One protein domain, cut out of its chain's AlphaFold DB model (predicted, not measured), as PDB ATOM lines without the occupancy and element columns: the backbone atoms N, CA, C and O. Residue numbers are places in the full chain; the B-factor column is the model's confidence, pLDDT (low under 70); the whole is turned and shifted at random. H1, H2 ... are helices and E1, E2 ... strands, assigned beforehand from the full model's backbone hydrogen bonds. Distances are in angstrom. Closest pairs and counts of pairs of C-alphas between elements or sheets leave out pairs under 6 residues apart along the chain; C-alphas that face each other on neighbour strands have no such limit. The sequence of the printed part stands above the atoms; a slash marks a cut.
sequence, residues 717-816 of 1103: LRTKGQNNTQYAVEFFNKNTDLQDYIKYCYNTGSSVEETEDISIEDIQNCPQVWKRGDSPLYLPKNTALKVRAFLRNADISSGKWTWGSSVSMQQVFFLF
ATOM      1  N   LEU A 717      27.952  44.279 -31.664       93.50
ATOM      2  CA  LEU A 717      29.225  43.639 -31.970       93.50
ATOM      3  C   LEU A 717      29.980  43.329 -30.676       93.50
ATOM      4  O   LEU A 717      30.120  44.195 -29.810       93.50
ATOM      5  N   ARG A 718      30.512  42.113 -30.550       92.50
ATOM      6  CA  ARG A 718      31.410  41.721 -29.458       92.50
ATOM      7  C   ARG A 718      32.754  41.272 -30.022       92.50
ATOM      8  O   ARG A 718      32.817  40.309 -30.775       92.50
ATOM      9  N   THR A 719      33.842  41.912 -29.598       90.44
ATOM     10  CA  THR A 719      35.209  41.465 -29.909       90.44
ATOM     11  C   THR A 719      35.627  40.347 -28.948       90.44
ATOM     12  O   THR A 719      35.663  40.559 -27.733       90.44
ATOM     13  N   LYS A 720      35.943  39.158 -29.464       89.50
ATOM     14  CA  LYS A 720      36.418  37.994 -28.689       89.50
ATOM     15  C   LYS A 720      37.932  37.950 -28.523       89.50
ATOM     16  O   LYS A 720      38.424  37.342 -27.579       89.50
ATOM     17  N   GLY A 721      38.658  38.604 -29.419       86.56
ATOM     18  CA  GLY A 721      40.111  38.666 -29.408       86.56
ATOM     19  C   GLY A 721      40.628  39.576 -30.513       86.56
ATOM     20  O   GLY A 721      39.876  40.000 -31.391       86.56
ATOM     21  N   GLN A 722      41.920  39.879 -30.459       86.00
ATOM     22  CA  GLN A 722      42.623  40.633 -31.492       86.00
ATOM     23  C   GLN A 722      44.029  40.058 -31.652       86.00
ATOM     24  O   GLN A 722      44.678  39.737 -30.655       86.00
ATOM     25  N   ASN A 723      44.502  39.947 -32.888       86.06
ATOM     26  CA  ASN A 723      45.921  39.762 -33.179       86.06
ATOM     27  C   ASN A 723      46.481  41.070 -33.782       86.06
ATOM     28  O   ASN A 723      45.829  42.119 -33.749       86.06
ATOM     29  N   ASN A 724      47.714  41.045 -34.289       80.44
ATOM     30  CA  ASN A 724      48.344  42.257 -34.816       80.44
ATOM     31  C   ASN A 724      47.643  42.813 -36.070       80.44
ATOM     32  O   ASN A 724      47.734  44.015 -36.305       80.44
ATOM     33  N   THR A 725      46.904  41.993 -36.823       84.25
ATOM     34  CA  THR A 725      46.336  42.353 -38.134       84.25
ATOM     35  C   THR A 725      44.808  42.247 -38.222       84.25
ATOM     36  O   THR A 725      44.227  42.824 -39.138       84.25
ATOM     37  N   GLN A 726      44.139  41.566 -37.285       91.12
ATOM     38  CA  GLN A 726      42.712  41.225 -37.346       91.12
ATOM     39  C   GLN A 726      42.017  41.256 -35.970       91.12
ATOM     40  O   GLN A 726      42.638  41.014 -34.928       91.12
ATOM     41  N   TYR A 727      40.701  41.478 -35.984       90.19
ATOM     42  CA  TYR A 727      39.786  41.272 -34.858       90.19
ATOM     43  C   TYR A 727      38.958  40.006 -35.055       90.19
ATOM     44  O   TYR A 727      38.435  39.780 -36.142       90.19
ATOM     45  N   ALA A 728      38.782  39.230 -33.985       94.19
ATOM     46  CA  ALA A 728      37.785  38.167 -33.920       94.19
ATOM     47  C   ALA A 728      36.478  38.749 -33.362       94.19
ATOM     48  O   ALA A 728      36.449  39.184 -32.204       94.19
ATOM     49  N   VAL A 729      35.412  38.777 -34.162       94.25
ATOM     50  CA  VAL A 729      34.130  39.403 -33.806       94.25
ATOM     51  C   VAL A 729      32.962  38.420 -33.863       94.25
ATOM     52  O   VAL A 729      32.935  37.503 -34.678       94.25
ATOM     53  N   GLU A 730      31.982  38.632 -32.990       95.88
ATOM     54  CA  GLU A 730      30.692  37.938 -32.980       95.88
ATOM     55  C   GLU A 730      29.560  38.963 -32.922       95.88
ATOM     56  O   GLU A 730      29.705  40.032 -32.314       95.88
ATOM     57  N   PHE A 731      28.413  38.611 -33.499       95.25
ATOM     58  CA  PHE A 731      27.205  39.419 -33.396       95.25
ATOM     59  C   PHE A 731      26.284  38.894 -32.298       95.25
ATOM     60  O   PHE A 731      26.199  37.694 -32.034       95.25
ATOM     61  N   PHE A 732      25.558  39.796 -31.651       93.44
ATOM     62  CA  PHE A 732      24.488  39.421 -30.739       93.44
ATOM     63  C   PHE A 732      23.335  40.417 -30.794       93.44
ATOM     64  O   PHE A 732      23.476  41.546 -31.257       93.44
ATOM     65  N   ASN A 733      22.177  39.990 -30.308       92.38
ATOM     66  CA  ASN A 733      20.975  40.797 -30.225       92.38
ATOM     67  C   ASN A 733      20.458  40.712 -28.789       92.38
ATOM     68  O   ASN A 733      20.502  39.641 -28.184       92.38
ATOM     69  N   LYS A 734      19.982  41.830 -28.235       89.94
ATOM     70  CA  LYS A 734      19.449  41.871 -26.864       89.94
ATOM     71  C   LYS A 734      18.112  41.136 -26.712       89.94
ATOM     72  O   LYS A 734      17.680  40.919 -25.586       89.94
ATOM     73  N   ASN A 735      17.484  40.723 -27.813       85.06
ATOM     74  CA  ASN A 735      16.341  39.813 -27.804       85.06
ATOM     75  C   ASN A 735      16.789  38.393 -27.410       85.06
ATOM     76  O   ASN A 735      16.951  37.528 -28.272       85.06
ATOM     77  N   THR A 736      16.999  38.163 -26.110       83.19
ATOM     78  CA  THR A 736      17.538  36.913 -25.540       83.19
ATOM     79  C   THR A 736      16.761  35.677 -25.969       83.19
ATOM     80  O   THR A 736      17.366  34.668 -26.316       83.19
ATOM     81  N   ASP A 737      15.436  35.785 -26.026       81.44
ATOM     82  CA  ASP A 737      14.539  34.654 -26.296       81.44
ATOM     83  C   ASP A 737      14.579  34.206 -27.765       81.44
ATOM     84  O   ASP A 737      14.121  33.121 -28.107       81.44
ATOM     85  N   LEU A 738      15.123  35.051 -28.646       84.00
ATOM     86  CA  LEU A 738      15.212  34.807 -30.087       84.00
ATOM     87  C   LEU A 738      16.658  34.634 -30.558       84.00
ATOM     88  O   LEU A 738      16.898  34.413 -31.743       84.00
ATOM     89  N   GLN A 739      17.634  34.753 -29.658       83.00
ATOM     90  CA  GLN A 739      19.039  34.916 -30.026       83.00
ATOM     91  C   GLN A 739      19.603  33.725 -30.817       83.00
ATOM     92  O   GLN A 739      20.481  33.922 -31.654       83.00
ATOM     93  N   ASP A 740      19.082  32.519 -30.590       84.88
ATOM     94  CA  ASP A 740      19.510  31.296 -31.283       84.88
ATOM     95  C   ASP A 740      18.918  31.164 -32.697       84.88
ATOM     96  O   ASP A 740      19.421  30.397 -33.513       84.88
ATOM     97  N   TYR A 741      17.884  31.951 -33.005       86.69
ATOM     98  CA  TYR A 741      17.180  31.939 -34.290       86.69
ATOM     99  C   TYR A 741      17.530  33.143 -35.175       86.69
ATOM    100  O   TYR A 741      17.285  33.122 -36.382       86.69
ATOM    101  N   ILE A 742      18.104  34.200 -34.593       89.88
ATOM    102  CA  ILE A 742      18.500  35.408 -35.323       89.88
ATOM    103  C   ILE A 742      19.739  35.129 -36.179       89.88
ATOM    104  O   ILE A 742      20.774  34.662 -35.697       89.88
ATOM    105  N   LYS A 743      19.642  35.506 -37.452       93.56
ATOM    106  CA  LYS A 743      20.738  35.535 -38.419       93.56
ATOM    107  C   LYS A 743      21.193  36.977 -38.626       93.56
ATOM    108  O   LYS A 743      20.405  37.910 -38.494       93.56
ATOM    109  N   TYR A 744      22.464  37.169 -38.954       94.75
ATOM    110  CA  TYR A 744      23.070  38.482 -39.144       94.75
ATOM    111  C   TYR A 744      23.607  38.567 -40.562       94.75
ATOM    112  O   TYR A 744      24.542  37.852 -40.915       94.75
ATOM    113  N   CYS A 745      22.986  39.419 -41.368       94.50
ATOM    114  CA  CYS A 745      23.479  39.778 -42.685       94.50
ATOM    115  C   CYS A 745      24.526  40.880 -42.535       94.50
ATOM    116  O   CYS A 745      24.262  41.846 -41.813       94.50
ATOM    117  N   TYR A 746      25.690  40.755 -43.175       95.00
ATOM    118  CA  TYR A 746      26.742  41.762 -43.057       95.00
ATOM    119  C   TYR A 746      27.522  42.012 -44.357       95.00
ATOM    120  O   TYR A 746      27.702  41.105 -45.165       95.00
ATOM    121  N   ASN A 747      28.013  43.248 -44.507       93.56
ATOM    122  CA  ASN A 747      28.908  43.712 -45.573       93.56
ATOM    123  C   ASN A 747      30.159  44.358 -44.962       93.56
ATOM    124  O   ASN A 747      30.062  45.090 -43.973       93.56
ATOM    125  N   THR A 748      31.326  44.112 -45.561       92.69
ATOM    126  CA  THR A 748      32.628  44.645 -45.120       92.69
ATOM    127  C   THR A 748      33.276  45.494 -46.206       92.69
ATOM    128  O   THR A 748      33.202  45.130 -47.375       92.69
ATOM    129  N   GLY A 749      33.974  46.559 -45.823       88.44
ATOM    130  CA  GLY A 749      34.716  47.433 -46.738       88.44
ATOM    131  C   GLY A 749      35.831  48.181 -46.013       88.44
ATOM    132  O   GLY A 749      35.935  48.103 -44.784       88.44
ATOM    133  N   SER A 750      36.693  48.883 -46.755       83.88
ATOM    134  CA  SER A 750      37.805  49.632 -46.150       83.88
ATOM    135  C   SER A 750      37.374  51.001 -45.594       83.88
ATOM    136  O   SER A 750      38.043  51.565 -44.726       83.88
ATOM    137  N   SER A 751      36.206  51.491 -46.023       82.38
ATOM    138  CA  SER A 751      35.511  52.679 -45.517       82.38
ATOM    139  C   SER A 751      33.993  52.448 -45.486       82.38
ATOM    140  O   SER A 751      33.493  51.484 -46.072       82.38
ATOM    141  N   VAL A 752      33.232  53.323 -44.816       76.00
ATOM    142  CA  VAL A 752      31.758  53.231 -44.835       76.00
ATOM    143  C   VAL A 752      31.162  53.536 -46.199       76.00
ATOM    144  O   VAL A 752      30.153  52.931 -46.562       76.00
ATOM    145  N   GLU A 753      31.795  54.425 -46.958       82.19
ATOM    146  CA  GLU A 753      31.371  54.796 -48.311       82.19
ATOM    147  C   GLU A 753      31.526  53.627 -49.295       82.19
ATOM    148  O   GLU A 753      30.706  53.473 -50.193       82.19
ATOM    149  N   GLU A 754      32.527  52.764 -49.092       80.75
ATOM    150  CA  GLU A 754      32.749  51.563 -49.912       80.75
ATOM    151  C   GLU A 754      31.843  50.384 -49.538       80.75
ATOM    152  O   GLU A 754      31.700  49.442 -50.315       80.75
ATOM    153  N   THR A 755      31.242  50.395 -48.346       80.56
ATOM    154  CA  THR A 755      30.292  49.346 -47.959       80.56
ATOM    155  C   THR A 755      28.909  49.635 -48.520       80.56
ATOM    156  O   THR A 755      28.266  50.599 -48.109       80.56
ATOM    157  N   GLU A 756      28.403  48.770 -49.397       85.00
ATOM    158  CA  GLU A 756      27.009  48.843 -49.846       85.00
ATOM    159  C   GLU A 756      26.050  48.643 -48.665       85.00
ATOM    160  O   GLU A 756      26.278  47.802 -47.783       85.00
ATOM    161  N   ASP A 757      24.982  49.442 -48.633       87.19
ATOM    162  CA  ASP A 757      23.904  49.247 -47.670       87.19
ATOM    163  C   ASP A 757      23.220  47.906 -47.905       87.19
ATOM    164  O   ASP A 757      22.964  47.495 -49.033       87.19
ATOM    165  N   ILE A 758      22.891  47.222 -46.814       85.50
ATOM    166  CA  ILE A 758      22.131  45.983 -46.877       85.50
ATOM    167  C   ILE A 758      20.674  46.388 -47.076       85.50
ATOM    168  O   ILE A 758      19.993  46.773 -46.113       85.50
ATOM    169  N   SER A 759      20.209  46.325 -48.325       83.00
ATOM    170  CA  SER A 759      18.792  46.480 -48.645       83.00
ATOM    171  C   SER A 759      17.982  45.385 -47.955       83.00
ATOM    172  O   SER A 759      18.445  44.261 -47.756       83.00
ATOM    173  N   ILE A 760      16.743  45.703 -47.588       74.00
ATOM    174  CA  ILE A 760      15.813  44.710 -47.042       74.00
ATOM    175  C   ILE A 760      15.495  43.634 -48.082       74.00
ATOM    176  O   ILE A 760      15.356  42.465 -47.723       74.00
ATOM    177  N   GLU A 761      15.424  44.017 -49.353       76.00
ATOM    178  CA  GLU A 761      15.160  43.113 -50.476       76.00
ATOM    179  C   GLU A 761      16.283  42.073 -50.613       76.00
ATOM    180  O   GLU A 761      16.027  40.883 -50.813       76.00
ATOM    181  N   ASP A 762      17.522  42.496 -50.352       78.19
ATOM    182  CA  ASP A 762      18.713  41.656 -50.458       78.19
ATOM    183  C   ASP A 762      18.922  40.733 -49.255       78.19
ATOM    184  O   ASP A 762      19.724  39.807 -49.332       78.19
ATOM    185  N   ILE A 763      18.180  40.885 -48.149       80.00
ATOM    186  CA  ILE A 763      18.304  39.993 -46.975       80.00
ATOM    187  C   ILE A 763      18.000  38.530 -47.336       80.00
ATOM    188  O   ILE A 763      18.508  37.599 -46.694       80.00
ATOM    189  N   GLN A 764      17.185  38.293 -48.369       76.50
ATOM    190  CA  GLN A 764      16.964  36.939 -48.874       76.50
ATOM    191  C   GLN A 764      18.229  36.342 -49.501       76.50
ATOM    192  O   GLN A 764      18.522  35.171 -49.242       76.50
ATOM    193  N   ASN A 765      18.992  37.178 -50.207       81.56
ATOM    194  CA  ASN A 765      20.211  36.860 -50.950       81.56
ATOM    195  C   ASN A 765      21.470  37.408 -50.265       81.56
ATOM    196  O   ASN A 765      22.450  37.722 -50.934       81.56
ATOM    197  N   CYS A 766      21.425  37.550 -48.938       84.31
ATOM    198  CA  CYS A 766      22.467  38.240 -48.201       84.31
ATOM    199  C   CYS A 766      23.856  37.658 -48.530       84.31
ATOM    200  O   CYS A 766      24.038  36.444 -48.382       84.31
ATOM    201  N   PRO A 767      24.835  38.494 -48.923       76.12
ATOM    202  CA  PRO A 767      26.128  38.020 -49.408       76.12
ATOM    203  C   PRO A 767      26.892  37.233 -48.343       76.12
ATOM    204  O   PRO A 767      27.537  36.235 -48.667       76.12
ATOM    205  N   GLN A 768      26.798  37.643 -47.072       89.12
ATOM    206  CA  GLN A 768      27.381  36.912 -45.950       89.12
ATOM    207  C   GLN A 768      26.432  36.870 -44.749       89.12
ATOM    208  O   GLN A 768      25.969  37.897 -44.255       89.12
ATOM    209  N   VAL A 769      26.157  35.657 -44.265       91.75
ATOM    210  CA  VAL A 769      25.267  35.407 -43.128       91.75
ATOM    211  C   VAL A 769      26.058  34.757 -42.003       91.75
ATOM    212  O   VAL A 769      26.691  33.727 -42.207       91.75
ATOM    213  N   TRP A 770      25.971  35.332 -40.807       94.62
ATOM    214  CA  TRP A 770      26.490  34.749 -39.572       94.62
ATOM    215  C   TRP A 770      25.328  34.386 -38.645       94.62
ATOM    216  O   TRP A 770      24.347  35.130 -38.556       94.62
ATOM    217  N   LYS A 771      25.413  33.264 -37.934       92.56
ATOM    218  CA  LYS A 771      24.443  32.867 -36.900       92.56
ATOM    219  C   LYS A 771      25.153  32.537 -35.593       92.56
ATOM    220  O   LYS A 771      26.329  32.180 -35.561       92.56
ATOM    221  N   ARG A 772      24.411  32.624 -34.488       88.31
ATOM    222  CA  ARG A 772      24.945  32.254 -33.177       88.31
ATOM    223  C   ARG A 772      25.410  30.793 -33.195       88.31
ATOM    224  O   ARG A 772      24.662  29.908 -33.598       88.31
ATOM    225  N   GLY A 773      26.637  30.557 -32.737       89.69
ATOM    226  CA  GLY A 773      27.276  29.237 -32.751       89.69
ATOM    227  C   GLY A 773      28.234  29.023 -33.924       89.69
ATOM    228  O   GLY A 773      29.030  28.088 -33.868       89.69
ATOM    229  N   ASP A 774      28.221  29.899 -34.933       93.25
ATOM    230  CA  ASP A 774      29.291  29.944 -35.926       93.25
ATOM    231  C   ASP A 774      30.604  30.417 -35.285       93.25
ATOM    232  O   ASP A 774      30.619  31.114 -34.263       93.25
ATOM    233  N   SER A 775      31.726  30.062 -35.912       93.25
ATOM    234  CA  SER A 775      33.041  30.574 -35.526       93.25
ATOM    235  C   SER A 775      33.078  32.113 -35.577       93.25
ATOM    236  O   SER A 775      32.408  32.714 -36.427       93.25
ATOM    237  N   PRO A 776      33.876  32.776 -34.716       94.75
ATOM    238  CA  PRO A 776      34.081  34.219 -34.797       94.75
ATOM    239  C   PRO A 776      34.571  34.649 -36.186       94.75
ATOM    240  O   PRO A 776      35.397  33.967 -36.797       94.75
ATOM    241  N   LEU A 777      34.100  35.802 -36.660       94.06
ATOM    242  CA  LEU A 777      34.560  36.409 -37.907       94.06
ATOM    243  C   LEU A 777      35.908  37.092 -37.683       94.06
ATOM    244  O   LEU A 777      36.041  37.910 -36.774       94.06
ATOM    245  N   TYR A 778      36.898  36.780 -38.518       93.25
ATOM    246  CA  TYR A 778      38.224  37.398 -38.466       93.25
ATOM    247  C   TYR A 778      38.316  38.513 -39.504       93.25
ATOM    248  O   TYR A 778      38.516  38.254 -40.690       93.25
ATOM    249  N   LEU A 779      38.156  39.756 -39.057       93.00
ATOM    250  CA  LEU A 779      38.136  40.933 -39.925       93.00
ATOM    251  C   LEU A 779      39.443  41.725 -39.789       93.00
ATOM    252  O   LEU A 779      39.905  41.910 -38.658       93.00
ATOM    253  N   PRO A 780      40.055  42.205 -40.891       91.12
ATOM    254  CA  PRO A 780      41.224  43.076 -40.826       91.12
ATOM    255  C   PRO A 780      40.986  44.303 -39.944       91.12
ATOM    256  O   PRO A 780      39.865  44.812 -39.835       91.12
ATOM    257  N   LYS A 781      42.049  44.822 -39.330       87.06
ATOM    258  CA  LYS A 781      41.987  46.153 -38.715       87.06
ATOM    259  C   LYS A 781      41.633  47.197 -39.774       87.06
ATOM    260  O   LYS A 781      42.010  47.060 -40.932       87.06
ATOM    261  N   ASN A 782      40.943  48.245 -39.346       84.75
ATOM    262  CA  ASN A 782      40.412  49.322 -40.179       84.75
ATOM    263  C   ASN A 782      39.304  48.880 -41.151       84.75
ATOM    264  O   ASN A 782      39.123  49.503 -42.189       84.75
ATOM    265  N   THR A 783      38.548  47.833 -40.809       89.69
ATOM    266  CA  THR A 783      37.372  47.405 -41.586       89.69
ATOM    267  C   THR A 783      36.117  48.142 -41.110       89.69
ATOM    268  O   THR A 783      35.822  48.161 -39.908       89.69
ATOM    269  N   ALA A 784      35.366  48.713 -42.051       88.44
ATOM    270  CA  ALA A 784      33.988  49.145 -41.854       88.44
ATOM    271  C   ALA A 784      33.040  47.958 -42.070       88.44
ATOM    272  O   ALA A 784      33.230  47.153 -42.983       88.44
ATOM    273  N   LEU A 785      32.031  47.830 -41.212       92.06
ATOM    274  CA  LEU A 785      31.130  46.685 -41.165       92.06
ATOM    275  C   LEU A 785      29.680  47.164 -41.033       92.06
ATOM    276  O   LEU A 785      29.303  47.716 -40.001       92.06
ATOM    277  N   LYS A 786      28.855  46.915 -42.051       93.12
ATOM    278  CA  LYS A 786      27.402  47.141 -42.017       93.12
ATOM    279  C   LYS A 786      26.704  45.833 -41.666       93.12
ATOM    280  O   LYS A 786      27.022  44.810 -42.259       93.12
ATOM    281  N   VAL A 787      25.784  45.841 -40.700       93.69
ATOM    282  CA  VAL A 787      25.122  44.622 -40.193       93.69
ATOM    283  C   VAL A 787      23.629  44.846 -39.995       93.69
ATOM    284  O   VAL A 787      23.227  45.836 -39.381       93.69
ATOM    285  N   ARG A 788      22.805  43.885 -40.422       93.81
ATOM    286  CA  ARG A 788      21.382  43.771 -40.065       93.81
ATOM    287  C   ARG A 788      21.093  42.406 -39.451       93.81
ATOM    288  O   ARG A 788      21.507  41.381 -39.985       93.81
ATOM    289  N   ALA A 789      20.345  42.384 -38.353       92.94
ATOM    290  CA  ALA A 789      19.769  41.158 -37.817       92.94
ATOM    291  C   ALA A 789      18.447  40.856 -38.533       92.94
ATOM    292  O   ALA A 789      17.645  41.762 -38.764       92.94
ATOM    293  N   PHE A 790      18.201  39.592 -38.860       90.94
ATOM    294  CA  PHE A 790      16.937  39.137 -39.421       90.94
ATOM    295  C   PHE A 790      16.524  37.778 -38.851       90.94
ATOM    296  O   PHE A 790      17.351  36.975 -38.422       90.94
ATOM    297  N   LEU A 791      15.219  37.527 -38.855       86.12
ATOM    298  CA  LEU A 791      14.594  36.303 -38.368       86.12
ATOM    299  C   LEU A 791      13.560  35.848 -39.402       86.12
ATOM    300  O   LEU A 791      12.651  36.614 -39.728       86.12
ATOM    301  N   ARG A 792      13.705  34.628 -39.941       79.62
ATOM    302  CA  ARG A 792      12.739  34.049 -40.891       79.62
ATOM    303  C   ARG A 792      11.810  33.085 -40.160       79.62
ATOM    304  O   ARG A 792      12.254  32.310 -39.322       79.62
ATOM    305  N   ASN A 793      10.539  33.059 -40.552       68.88
ATOM    306  CA  ASN A 793       9.540  32.157 -39.965       68.88
ATOM    307  C   ASN A 793       9.947  30.683 -39.989       68.88
ATOM    308  O   ASN A 793       9.724  29.964 -39.021       68.88
ATOM    309  N   ALA A 794      10.557  30.243 -41.093       63.78
ATOM    310  CA  ALA A 794      10.983  28.858 -41.262       63.78
ATOM    311  C   ALA A 794      12.017  28.416 -40.209       63.78
ATOM    312  O   ALA A 794      12.142  27.222 -39.945       63.78
ATOM    313  N   ASP A 795      12.732  29.366 -39.595       66.25
ATOM    314  CA  ASP A 795      13.784  29.085 -38.621       66.25
ATOM    315  C   ASP A 795      13.235  28.831 -37.198       66.25
ATOM    316  O   ASP A 795      13.962  28.293 -36.367       66.25
ATOM    317  N   ILE A 796      11.963  29.146 -36.906       65.75
ATOM    318  CA  ILE A 796      11.335  29.024 -35.566       65.75
ATOM    319  C   ILE A 796      10.357  27.829 -35.503       65.75
ATOM    320  O   ILE A 796       9.339  27.867 -34.817       65.75
ATOM    321  N   SER A 797      10.625  26.765 -36.261       51.78
ATOM    322  CA  SER A 797       9.684  25.704 -36.671       51.78
ATOM    323  C   SER A 797       9.035  24.821 -35.579       51.78
ATOM    324  O   SER A 797       8.523  23.751 -35.903       51.78
ATOM    325  N   SER A 798       8.977  25.219 -34.304       50.50
ATOM    326  CA  SER A 798       8.520  24.345 -33.211       50.50
ATOM    327  C   SER A 798       7.359  24.834 -32.333       50.50
ATOM    328  O   SER A 798       6.969  24.096 -31.428       50.50
ATOM    329  N   GLY A 799       6.710  25.980 -32.577       47.84
ATOM    330  CA  GLY A 799       5.518  26.283 -31.772       47.84
ATOM    331  C   GLY A 799       4.705  27.511 -32.148       47.84
ATOM    332  O   GLY A 799       5.209  28.620 -32.108       47.84
ATOM    333  N   LYS A 800       3.411  27.284 -32.407       46.03
ATOM    334  CA  LYS A 800       2.246  28.158 -32.138       46.03
ATOM    335  C   LYS A 800       2.197  29.605 -32.668       46.03
ATOM    336  O   LYS A 800       1.171  30.236 -32.456       46.03
ATOM    337  N   TRP A 801       3.201  30.118 -33.374       43.31
ATOM    338  CA  TRP A 801       3.219  31.519 -33.819       43.31
ATOM    339  C   TRP A 801       3.492  31.650 -35.324       43.31
ATOM    340  O   TRP A 801       4.526  31.196 -35.810       43.31
ATOM    341  N   THR A 802       2.597  32.309 -36.065       43.19
ATOM    342  CA  THR A 802       2.834  32.748 -37.451       43.19
ATOM    343  C   THR A 802       3.385  34.176 -37.439       43.19
ATOM    344  O   THR A 802       2.625  35.140 -37.515       43.19
ATOM    345  N   TRP A 803       4.703  34.337 -37.302       48.31
ATOM    346  CA  TRP A 803       5.344  35.649 -37.483       48.31
ATOM    347  C   TRP A 803       5.366  36.033 -38.974       48.31
ATOM    348  O   TRP A 803       5.001  35.234 -39.830       48.31
ATOM    349  N   GLY A 804       5.748  37.262 -39.313       55.53
ATOM    350  CA  GLY A 804       6.379  37.566 -40.605       55.53
ATOM    351  C   GLY A 804       7.888  37.730 -40.420       55.53
ATOM    352  O   GLY A 804       8.373  37.807 -39.289       55.53
ATOM    353  N   SER A 805       8.647  37.798 -41.517       63.31
ATOM    354  CA  SER A 805      10.088  38.076 -41.452       63.31
ATOM    355  C   SER A 805      10.343  39.369 -40.675       63.31
ATOM    356  O   SER A 805       9.807  40.417 -41.023       63.31
ATOM    357  N   SER A 806      11.155  39.300 -39.619       76.12
ATOM    358  CA  SER A 806      11.514  40.467 -38.805       76.12
ATOM    359  C   SER A 806      12.946  40.889 -39.119       76.12
ATOM    360  O   SER A 806      13.825  40.035 -39.234       76.12
ATOM    361  N   VAL A 807      13.186  42.193 -39.261       82.44
ATOM    362  CA  VAL A 807      14.487  42.777 -39.627       82.44
ATOM    363  C   VAL A 807      14.803  43.926 -38.668       82.44
ATOM    364  O   VAL A 807      13.913  44.687 -38.296       82.44
ATOM    365  N   SER A 808      16.057  44.055 -38.234       85.81
ATOM    366  CA  SER A 808      16.508  45.181 -37.411       85.81
ATOM    367  C   SER A 808      16.899  46.393 -38.260       85.81
ATOM    368  O   SER A 808      17.192  46.287 -39.456       85.81
ATOM    369  N   MET A 809      17.051  47.547 -37.609       83.19
ATOM    370  CA  MET A 809      17.836  48.638 -38.191       83.19
ATOM    371  C   MET A 809      19.263  48.164 -38.503       83.19
ATOM    372  O   MET A 809      19.821  47.330 -37.780       83.19
ATOM    373  N   GLN A 810      19.840  48.701 -39.579       87.94
ATOM    374  CA  GLN A 810      21.249  48.499 -39.900       87.94
ATOM    375  C   GLN A 810      22.119  49.181 -38.844       87.94
ATOM    376  O   GLN A 810      21.784  50.255 -38.344       87.94
ATOM    377  N   GLN A 811      23.235  48.554 -38.498       90.62
ATOM    378  CA  GLN A 811      24.281  49.155 -37.683       90.62
ATOM    379  C   GLN A 811      25.576  49.201 -38.469       90.62
ATOM    380  O   GLN A 811      25.867  48.296 -39.253       90.62
ATOM    381  N   VAL A 812      26.337  50.262 -38.236       87.31
ATOM    382  CA  VAL A 812      27.659  50.466 -38.810       87.31
ATOM    383  C   VAL A 812      28.668  50.342 -37.680       87.31
ATOM    384  O   VAL A 812      28.593  51.066 -36.688       87.31
ATOM    385  N   PHE A 813      29.608  49.418 -37.820       88.06
ATOM    386  CA  PHE A 813      30.719  49.243 -36.902       88.06
ATOM    387  C   PHE A 813      32.025  49.560 -37.611       88.06
ATOM    388  O   PHE A 813      32.220  49.205 -38.770       88.06
ATOM    389  N   PHE A 814      32.947  50.170 -36.878       85.19
ATOM    390  CA  PHE A 814      34.306  50.393 -37.342       85.19
ATOM    391  C   PHE A 814      35.277  49.682 -36.429       85.19
ATOM    392  O   PHE A 814      35.347  49.955 -35.229       85.19
ATOM    393  N   LEU A 815      36.064  48.800 -37.021       85.69
ATOM    394  CA  LEU A 815      37.137  48.103 -36.338       85.69
ATOM    395  C   LEU A 815      38.426  48.915 -36.456       85.69
ATOM    396  O   LEU A 815      39.359  48.500 -37.135       85.69
ATOM    397  N   PHE A 816      38.459  50.100 -35.842       81.75
ATOM    398  CA  PHE A 816      39.602  51.013 -35.916       81.75
ATOM    399  C   PHE A 816      40.448  50.972 -34.636       81.75
ATOM    400  O   PHE A 816      39.937  51.189 -33.536       81.75
TER     401      PHE A 816
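This is residues 717 to 816 of the 1103 residues of an uncharacterized protein of Nitratiruptor tergarcus DSM 16512 (UniProt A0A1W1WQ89). What shape do these atoms make? Two antiparallel sheets stand partly face to face as a loose sandwich: E4, E3, E6, E7, strongly twisted and curled, and the smaller E1, E2, E5. H1 packs on the larger sheet, while H2 and the long loop of residues 797 to 810 extend the body at one end. What is it made of? The printed part has 100 residues, with seven named strands and two short helices in the order E1 E2 E3 H1 E4 E5 E6 H2 E7; the class is mostly strand. The whole is compact, with a radius of gyration of the C-alphas of 14.2 A, yet elongated, spanning 48 by 27 by 19 A.

How is the larger sheet paired? Inner strand E6, residues 783 to 791, is antiparallel to E3, residues 743 to 749, with N 745 and O 788 2.8 A apart. E7, residues 811 to 815, is antiparallel to E6, with N 785 and O 813 at 2.8 A; E4, residues 769 to 771, is antiparallel to E3, with N 744 and O 770 at 2.8 A. How is the smaller sheet paired? E1, residues 717 to 722, and E2, residues 726 to 732, form a hairpin, with N 718 and O 730 at 2.8 A. E5, residues 777 to 780, is antiparallel to E2, with N 727 and O 779 at 2.8 A. Where do the sheets come closest? Between E2 and E3 the closest C-alphas are those of Phe 731 and Tyr 744, 7.1 A apart, and E2 and E6 are near each other. Where are the helices? H1, residues 761 to 765, is on the larger sheet at a height of 10.0 A, and only just over E3, on which 3 of its 5 C-alphas fall; H2, residues 793 to 796, is on neither sheet. H1 has 0 of 1 O i to N i+4 pairs within hydrogen-bond range and 1 of 2 O i to N i+3 pairs; H2 is too short for an O i to N i+4 pair.

Where do the ends lie? E1 begins at C-alpha 717, (29.225, 43.639, -31.970), and E7 ends at C-alpha 815, (37.137, 48.103, -36.338). Which elements are long? E6 measures 25.5 A from first to last C-alpha, E3 20.2 A and E2 19.5 A.

How far does it reach? The two C-alphas farthest apart, those of Asn 724 and Lys 800, are 48.3 A apart. Is the printed part whole? It has no cut; the links E3 to H1 and H2 to E7 are long. Where is confidence low? The model's pLDDT is under 70 at residues 793 to 805.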